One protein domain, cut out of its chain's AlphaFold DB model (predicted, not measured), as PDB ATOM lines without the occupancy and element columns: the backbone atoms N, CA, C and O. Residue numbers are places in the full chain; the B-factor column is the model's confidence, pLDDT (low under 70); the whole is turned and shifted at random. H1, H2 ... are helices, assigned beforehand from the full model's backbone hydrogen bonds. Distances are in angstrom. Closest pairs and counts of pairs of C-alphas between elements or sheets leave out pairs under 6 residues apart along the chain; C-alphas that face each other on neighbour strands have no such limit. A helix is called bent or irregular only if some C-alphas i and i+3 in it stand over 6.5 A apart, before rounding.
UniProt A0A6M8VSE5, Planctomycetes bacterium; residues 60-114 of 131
ATOM      1  N   GLN A  60     272.159 298.185 248.660       87.31
ATOM      2  CA  GLN A  60     272.139 297.171 249.718       87.31
ATOM      3  C   GLN A  60     273.530 296.841 250.253       87.31
ATOM      4  O   GLN A  60     273.679 296.624 251.442       87.31
ATOM      5  N   ARG A  61     274.553 296.792 249.391       88.44
ATOM      6  CA  ARG A  61     275.927 296.495 249.813       88.44
ATOM      7  C   ARG A  61     276.609 297.716 250.422       88.44
ATOM      8  O   ARG A  61     277.446 297.565 251.303       88.44
ATOM      9  N   TRP A  62     276.297 298.909 249.924       90.56
ATOM     10  CA  TRP A  62     276.911 300.149 250.399       90.56
ATOM     11  C   TRP A  62     276.493 300.519 251.819       90.56
ATOM     12  O   TRP A  62     277.237 301.215 252.498       90.56
ATOM     13  N   MET A  63     275.329 300.059 252.278       94.62
ATOM     14  CA  MET A  63     274.808 300.425 253.597       94.62
ATOM     15  C   MET A  63     275.480 299.709 254.769       94.62
ATOM     16  O   MET A  63     275.202 300.063 255.908       94.62
ATOM     17  N   GLY A  64     276.432 298.802 254.539       86.38
ATOM     18  CA  GLY A  64     277.131 298.110 255.629       86.38
ATOM     19  C   GLY A  64     277.816 299.055 256.627       86.38
ATOM     20  O   GLY A  64     277.875 298.740 257.808       86.38
ATOM     21  N   GLU A  65     278.260 300.229 256.166       85.31
ATOM     22  CA  GLU A  65     278.938 301.266 256.969       85.31
ATOM     23  C   GLU A  65     277.989 302.402 257.412       85.31
ATOM     24  O   GLU A  65     278.402 303.399 258.010       85.31
ATOM     25  N   ALA A  66     276.689 302.284 257.117       90.25
ATOM     26  CA  ALA A  66     275.697 303.288 257.496       90.25
ATOM     27  C   ALA A  66     275.520 303.373 259.017       90.25
ATOM     28  O   ALA A  66     275.167 304.433 259.536       90.25
ATOM     29  N   ARG A  67     275.762 302.269 259.733       92.50
ATOM     30  CA  ARG A  67     275.520 302.144 261.173       92.50
ATOM     31  C   ARG A  67     276.227 303.235 261.964       92.50
ATOM     32  O   ARG A  67     275.569 303.959 262.703       92.50
ATOM     33  N   GLU A  68     277.538 303.365 261.806       92.19
ATOM     34  CA  GLU A  68     278.352 304.317 262.564       92.19
ATOM     35  C   GLU A  68     277.952 305.759 262.237       92.19
ATOM     36  O   GLU A  68     277.805 306.585 263.137       92.19
ATOM     37  N   THR A  69     277.697 306.038 260.955       94.50
ATOM     38  CA  THR A  69     277.303 307.367 260.471       94.50
ATOM     39  C   THR A  69     275.937 307.788 261.026       94.50
ATOM     40  O   THR A  69     275.785 308.875 261.582       94.50
ATOM     41  N   VAL A  70     274.936 306.909 260.936       94.88
ATOM     42  CA  VAL A  70     273.570 307.176 261.413       94.88
ATOM     43  C   VAL A  70     273.518 307.229 262.939       94.88
ATOM     44  O   VAL A  70     272.923 308.149 263.499       94.88
ATOM     45  N   ALA A  71     274.157 306.276 263.623       91.62
ATOM     46  CA  ALA A  71     274.178 306.228 265.081       91.62
ATOM     47  C   ALA A  71     274.966 307.392 265.690       91.62
ATOM     48  O   ALA A  71     274.650 307.797 266.807       91.62
ATOM     49  N   GLY A  72     275.965 307.925 264.978       90.69
ATOM     50  CA  GLY A  72     276.832 309.018 265.419       90.69
ATOM     51  C   GLY A  72     276.193 310.406 265.342       90.69
ATOM     52  O   GLY A  72     276.450 311.232 266.224       90.69
ATOM     53  N   SER A  73     275.286 310.646 264.394       92.75
ATOM     54  CA  SER A  73     274.736 311.985 264.158       92.75
ATOM     55  C   SER A  73     273.708 312.429 265.211       92.75
ATOM     56  O   SER A  73     272.659 311.810 265.414       92.75
ATOM     57  N   SER A  74     273.986 313.556 265.876       90.31
ATOM     58  CA  SER A  74     273.099 314.159 266.886       90.31
ATOM     59  C   SER A  74     271.781 314.649 266.289       90.31
ATOM     60  O   SER A  74     270.722 314.478 266.896       90.31
ATOM     61  N   MET A  75     271.827 315.203 265.075       89.94
ATOM     62  CA  MET A  75     270.640 315.707 264.396       89.94
ATOM     63  C   MET A  75     269.713 314.570 263.978       89.94
ATOM     64  O   MET A  75     268.511 314.644 264.227       89.94
ATOM     65  N   VAL A  76     270.259 313.487 263.422       93.56
ATOM     66  CA  VAL A  76     269.458 312.314 263.053       93.56
ATOM     67  C   VAL A  76     268.777 311.707 264.283       93.56
ATOM     68  O   VAL A  76     267.577 311.443 264.232       93.56
ATOM     69  N   ARG A  77     269.482 311.609 265.421       92.00
ATOM     70  CA  ARG A  77     268.878 311.181 266.699       92.00
ATOM     71  C   ARG A  77     267.724 312.070 267.173       92.00
ATOM     72  O   ARG A  77     266.814 311.569 267.819       92.00
ATOM     73  N   SER A  78     267.750 313.366 266.863       91.50
ATOM     74  CA  SER A  78     266.678 314.297 267.247       91.50
ATOM     75  C   SER A  78     265.459 314.270 266.317       91.50
ATOM     76  O   SER A  78     264.359 314.615 266.740       91.50
ATOM     77  N   LEU A  79     265.644 313.872 265.053       92.06
ATOM     78  CA  LEU A  79     264.603 313.922 264.019       92.06
ATOM     79  C   LEU A  79     263.903 312.579 263.799       92.06
ATOM     80  O   LEU A  79     262.806 312.533 263.242       92.06
ATOM     81  N   VAL A  80     264.545 311.482 264.190       94.38
ATOM     82  CA  VAL A  80     264.105 310.128 263.863       94.38
ATOM     83  C   VAL A  80     263.759 309.382 265.140       94.38
ATOM     84  O   VAL A  80     264.487 309.434 266.127       94.38
ATOM     85  N   ARG A  81     262.639 308.658 265.110       96.25
ATOM     86  CA  ARG A  81     262.212 307.819 266.232       96.25
ATOM     87  C   ARG A  81     263.279 306.779 266.567       96.25
ATOM     88  O   ARG A  81     263.853 306.170 265.661       96.25
ATOM     89  N   ALA A  82     263.487 306.539 267.858       94.94
ATOM     90  CA  ALA A  82     264.519 305.630 268.344       94.94
ATOM     91  C   ALA A  82     264.381 304.216 267.756       94.94
ATOM     92  O   ALA A  82     265.385 303.619 267.386       94.94
ATOM     93  N   GLU A  83     263.154 303.716 267.568       96.50
ATOM     94  CA  GLU A  83     262.922 302.368 267.024       96.50
ATOM     95  C   GLU A  83     263.359 302.252 265.558       96.50
ATOM     96  O   GLU A  83     263.802 301.198 265.113       96.50
ATOM     97  N   VAL A  84     263.249 303.343 264.791       95.50
ATOM     98  CA  VAL A  84     263.702 303.375 263.394       95.50
ATOM     99  C   VAL A  84     265.226 303.393 263.339       95.50
ATOM    100  O   VAL A  84     265.810 302.710 262.501       95.50
ATOM    101  N   LEU A  85     265.873 304.142 264.236       95.62
ATOM    102  CA  LEU A  85     267.332 304.170 264.330       95.62
ATOM    103  C   LEU A  85     267.889 302.815 264.749       95.62
ATOM    104  O   LEU A  85     268.832 302.335 264.129       95.62
ATOM    105  N   ASP A  86     267.285 302.178 265.747       96.06
ATOM    106  CA  ASP A  86     267.681 300.848 266.204       96.06
ATOM    107  C   ASP A  86     267.545 299.806 265.084       96.06
ATOM    108  O   ASP A  86     268.501 299.099 264.764       96.06
ATOM    109  N   ALA A  87     266.407 299.798 264.381       96.56
ATOM    110  CA  ALA A  87     266.192 298.901 263.250       96.56
ATOM    111  C   ALA A  87     267.221 299.125 262.126       96.56
ATOM    112  O   ALA A  87     267.857 298.176 261.667       96.56
ATOM    113  N   VAL A  88     267.427 300.379 261.707       95.81
ATOM    114  CA  VAL A  88     268.361 300.729 260.622       95.81
ATOM    115  C   VAL A  88     269.811 300.443 260.999       95.81
ATOM    116  O   VAL A  88     270.580 300.003 260.154       95.81
ATOM    117  N   THR A  89     270.205 300.683 262.248       94.75
ATOM    118  CA  THR A  89     271.575 300.408 262.711       94.75
ATOM    119  C   THR A  89     271.827 298.920 262.950       94.75
ATOM    120  O   THR A  89     272.979 298.493 262.876       94.75
ATOM    121  N   THR A  90     270.775 298.131 263.190       96.62
ATOM    122  CA  THR A  90     270.840 296.667 263.322       96.62
ATOM    123  C   THR A  90     270.943 295.970 261.966       96.62
ATOM    124  O   THR A  90     271.777 295.081 261.805       96.62
ATOM    125  N   ASP A  91     270.134 296.372 260.980       96.25
ATOM    126  CA  ASP A  91     270.151 295.798 259.627       96.25
ATOM    127  C   ASP A  91     270.139 296.887 258.539       96.25
ATOM    128  O   ASP A  91     269.132 297.100 257.849       96.25
ATOM    129  N   PRO A  92     271.262 297.597 258.339       95.31
ATOM    130  CA  PRO A  92     271.308 298.682 257.368       95.31
ATOM    131  C   PRO A  92     271.235 298.181 255.916       95.31
ATOM    132  O   PRO A  92     270.765 298.906 255.039       95.31
ATOM    133  N   ASN A  93     271.648 296.938 255.646       95.25
ATOM    134  CA  ASN A  93     271.612 296.351 254.305       95.25
ATOM    135  C   ASN A  93     270.190 295.925 253.909       95.25
ATOM    136  O   ASN A  93     269.756 296.199 252.785       95.25
ATOM    137  N   GLY A  94     269.445 295.281 254.815       94.81
ATOM    138  CA  GLY A  94     268.045 294.918 254.584       94.81
ATOM    139  C   GLY A  94     267.120 296.134 254.578       94.81
ATOM    140  O   GLY A  94     266.199 296.213 253.762       94.81
ATOM    141  N   LEU A  95     267.429 297.150 255.389       95.88
ATOM    142  CA  LEU A  95     266.696 298.419 255.453       95.88
ATOM    143  C   LEU A  95     267.358 299.544 254.645       95.88
ATOM    144  O   LEU A  95     267.204 300.721 254.970       95.88
ATOM    145  N   TRP A  96     268.052 299.214 253.551       94.19
ATOM    146  CA  TRP A  96     268.845 300.173 252.770       94.19
ATOM    147  C   TRP A  96     268.068 301.406 252.281       94.19
ATOM    148  O   TRP A  96     268.632 302.489 252.151       94.19
ATOM    149  N   HIS A  97     266.766 301.261 252.025       93.12
ATOM    150  CA  HIS A  97     265.884 302.344 251.589       93.12
ATOM    151  C   HIS A  97     265.659 303.405 252.682       93.12
ATOM    152  O   HIS A  97     265.349 304.549 252.358       93.12
ATOM    153  N   LEU A  98     265.850 303.042 253.955       95.06
ATOM    154  CA  LEU A  98     265.888 303.957 255.099       95.06
ATOM    155  C   LEU A  98     267.328 304.332 255.465       95.06
ATOM    156  O   LEU A  98     267.609 305.502 255.716       95.06
ATOM    157  N   ALA A  99     268.256 303.371 255.445       95.75
ATOM    158  CA  ALA A  99     269.657 303.612 255.780       95.75
ATOM    159  C   ALA A  99     270.300 304.655 254.853       95.75
ATOM    160  O   ALA A  99     271.009 305.541 255.326       95.75
ATOM    161  N   TRP A 100     270.001 304.613 253.551       94.75
ATOM    162  CA  TRP A 100     270.547 305.545 252.563       94.75
ATOM    163  C   TRP A 100     270.193 307.012 252.848       94.75
ATOM    164  O   TRP A 100     271.116 307.814 253.029       94.75
ATOM    165  N   PRO A 101     268.909 307.418 252.918       95.00
ATOM    166  CA  PRO A 101     268.569 308.809 253.203       95.00
ATOM    167  C   PRO A 101     269.038 309.253 254.593       95.00
ATOM    168  O   PRO A 101     269.482 310.389 254.729       95.00
ATOM    169  N   LEU A 102     269.012 308.373 255.603       96.19
ATOM    170  CA  LEU A 102     269.503 308.706 256.944       96.19
ATOM    171  C   LEU A 102     271.018 308.922 256.979       96.19
ATOM    172  O   LEU A 102     271.478 309.850 257.637       96.19
ATOM    173  N   THR A 103     271.782 308.128 256.230       95.88
ATOM    174  CA  THR A 103     273.232 308.314 256.080       95.88
ATOM    175  C   THR A 103     273.536 309.641 255.392       95.88
ATOM    176  O   THR A 103     274.362 310.405 255.878       95.88
ATOM    177  N   ASN A 104     272.826 309.970 254.306       95.38
ATOM    178  CA  ASN A 104     272.989 311.261 253.628       95.38
ATOM    179  C   ASN A 104     272.643 312.434 254.551       95.38
ATOM    180  O   ASN A 104     273.372 313.425 254.586       95.38
ATOM    181  N   LEU A 105     271.551 312.313 255.315       95.19
ATOM    182  CA  LEU A 105     271.147 313.324 256.281       95.19
ATOM    183  C   LEU A 105     272.200 313.492 257.379       95.19
ATOM    184  O   LEU A 105     272.558 314.627 257.663       95.19
ATOM    185  N   ALA A 106     272.723 312.400 257.943       94.94
ATOM    186  CA  ALA A 106     273.804 312.423 258.927       94.94
ATOM    187  C   ALA A 106     275.063 313.100 258.370       94.94
ATOM    188  O   ALA A 106     275.545 314.063 258.954       94.94
ATOM    189  N   MET A 107     275.549 312.683 257.197       94.69
ATOM    190  CA  MET A 107     276.738 313.274 256.568       94.69
ATOM    191  C   MET A 107     276.570 314.773 256.293       94.69
ATOM    192  O   MET A 107     277.492 315.561 256.506       94.69
ATOM    193  N   TRP A 108     275.394 315.180 255.812       95.00
ATOM    194  CA  TRP A 108     275.077 316.586 255.591       95.00
ATOM    195  C   TRP A 108     274.999 317.356 256.917       95.00
ATOM    196  O   TRP A 108     275.624 318.410 257.050       95.00
ATOM    197  N   ALA A 109     274.286 316.814 257.904       92.12
ATOM    198  CA  ALA A 109     274.118 317.407 259.223       92.12
ATOM    199  C   ALA A 109     275.458 317.606 259.918       92.12
ATOM    200  O   ALA A 109     275.773 318.709 260.336       92.12
ATOM    201  N   ASP A 110     276.282 316.570 259.978       91.25
ATOM    202  CA  ASP A 110     277.546 316.603 260.702       91.25
ATOM    203  C   ASP A 110     278.547 317.543 260.003       91.25
ATOM    204  O   ASP A 110     279.392 318.166 260.647       91.25
ATOM    205  N   ARG A 111     278.416 317.732 258.680       92.38
ATOM    206  CA  ARG A 111     279.237 318.674 257.910       92.38
ATOM    207  C   ARG A 111     278.844 320.139 258.105       92.38
ATOM    208  O   ARG A 111     279.729 321.003 258.093       92.38
ATOM    209  N   TRP A 112     277.552 320.444 258.178       90.06
ATOM    210  CA  TRP A 112     277.047 321.827 258.206       90.06
ATOM    211  C   TRP A 112     276.585 322.277 259.592       90.06
ATOM    212  O   TRP A 112     276.524 323.474 259.863       90.06
ATOM    213  N   TRP A 113     276.310 321.321 260.470       85.44
ATOM    214  CA  TRP A 113     275.674 321.492 261.767       85.44
ATOM    215  C   TRP A 113     276.264 320.558 262.855       85.44
ATOM    216  O   TRP A 113     275.518 319.871 263.555       85.44
ATOM    217  N   PRO A 114     277.601 320.546 263.046       78.19
ATOM    218  CA  PRO A 114     278.294 319.566 263.896       78.19
ATOM    219  C   PRO A 114     277.856 319.582 265.372       78.19
ATOM    220  O   PRO A 114     277.886 318.547 266.031       78.19
TER     221      PRO A 114
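Overview. This is residues 60 to 114 of the 131 residues of a protein of Planctomycetes bacterium (UniProt A0A6M8VSE5). One long helix, H4, runs along the longest axis, and three shorter helices, H1, H2 and H3, pack on it crosswise. The printed part has 55 residues with four named helices, H1 to H4 along the chain: all helix. It is compact, with a radius of gyration of the C-alphas of 9.9 A, spanning 28 by 21 by 15 A.

Arrangement. The hub is H4, residues 96 to 112. H1, residues 60 to 72, touches it at a steep tilt of 44 degrees, the same way; the closest C-alphas, of Gln 60 and Trp 96, are 5.4 A apart. H2, residues 74 to 79, touches H4 at a steep tilt of 54 degrees, opposite ways; the closest C-alphas, of Val 76 and Ala 106, are 6.0 A apart. H3, residues 82 to 90, touches residues 96 to 99 of H4 alone, about perpendicular at 74 degrees; the closest C-alphas, of Val 88 and Ala 99, are 5.8 A apart. In H2 and H3 every O i to N i+4 pair is within hydrogen-bond range, in H4 12 of 13, in H1 3 of 9, beside 3 of 10 O i to N i+3 pairs.

Along the chain. H4 measures 23.8 A, ending at C-alpha 112 (277.047, 321.827, 258.206). H1 measures 20.2 A from C-alpha 60 (272.139, 297.171, 249.718) and is irregular: C-alphas 64 and 67 are 7.0 A apart.

Size, cuts and confidence. The printed part has no cut, its three links are tight, and no printed residue is under 70 in pLDDT.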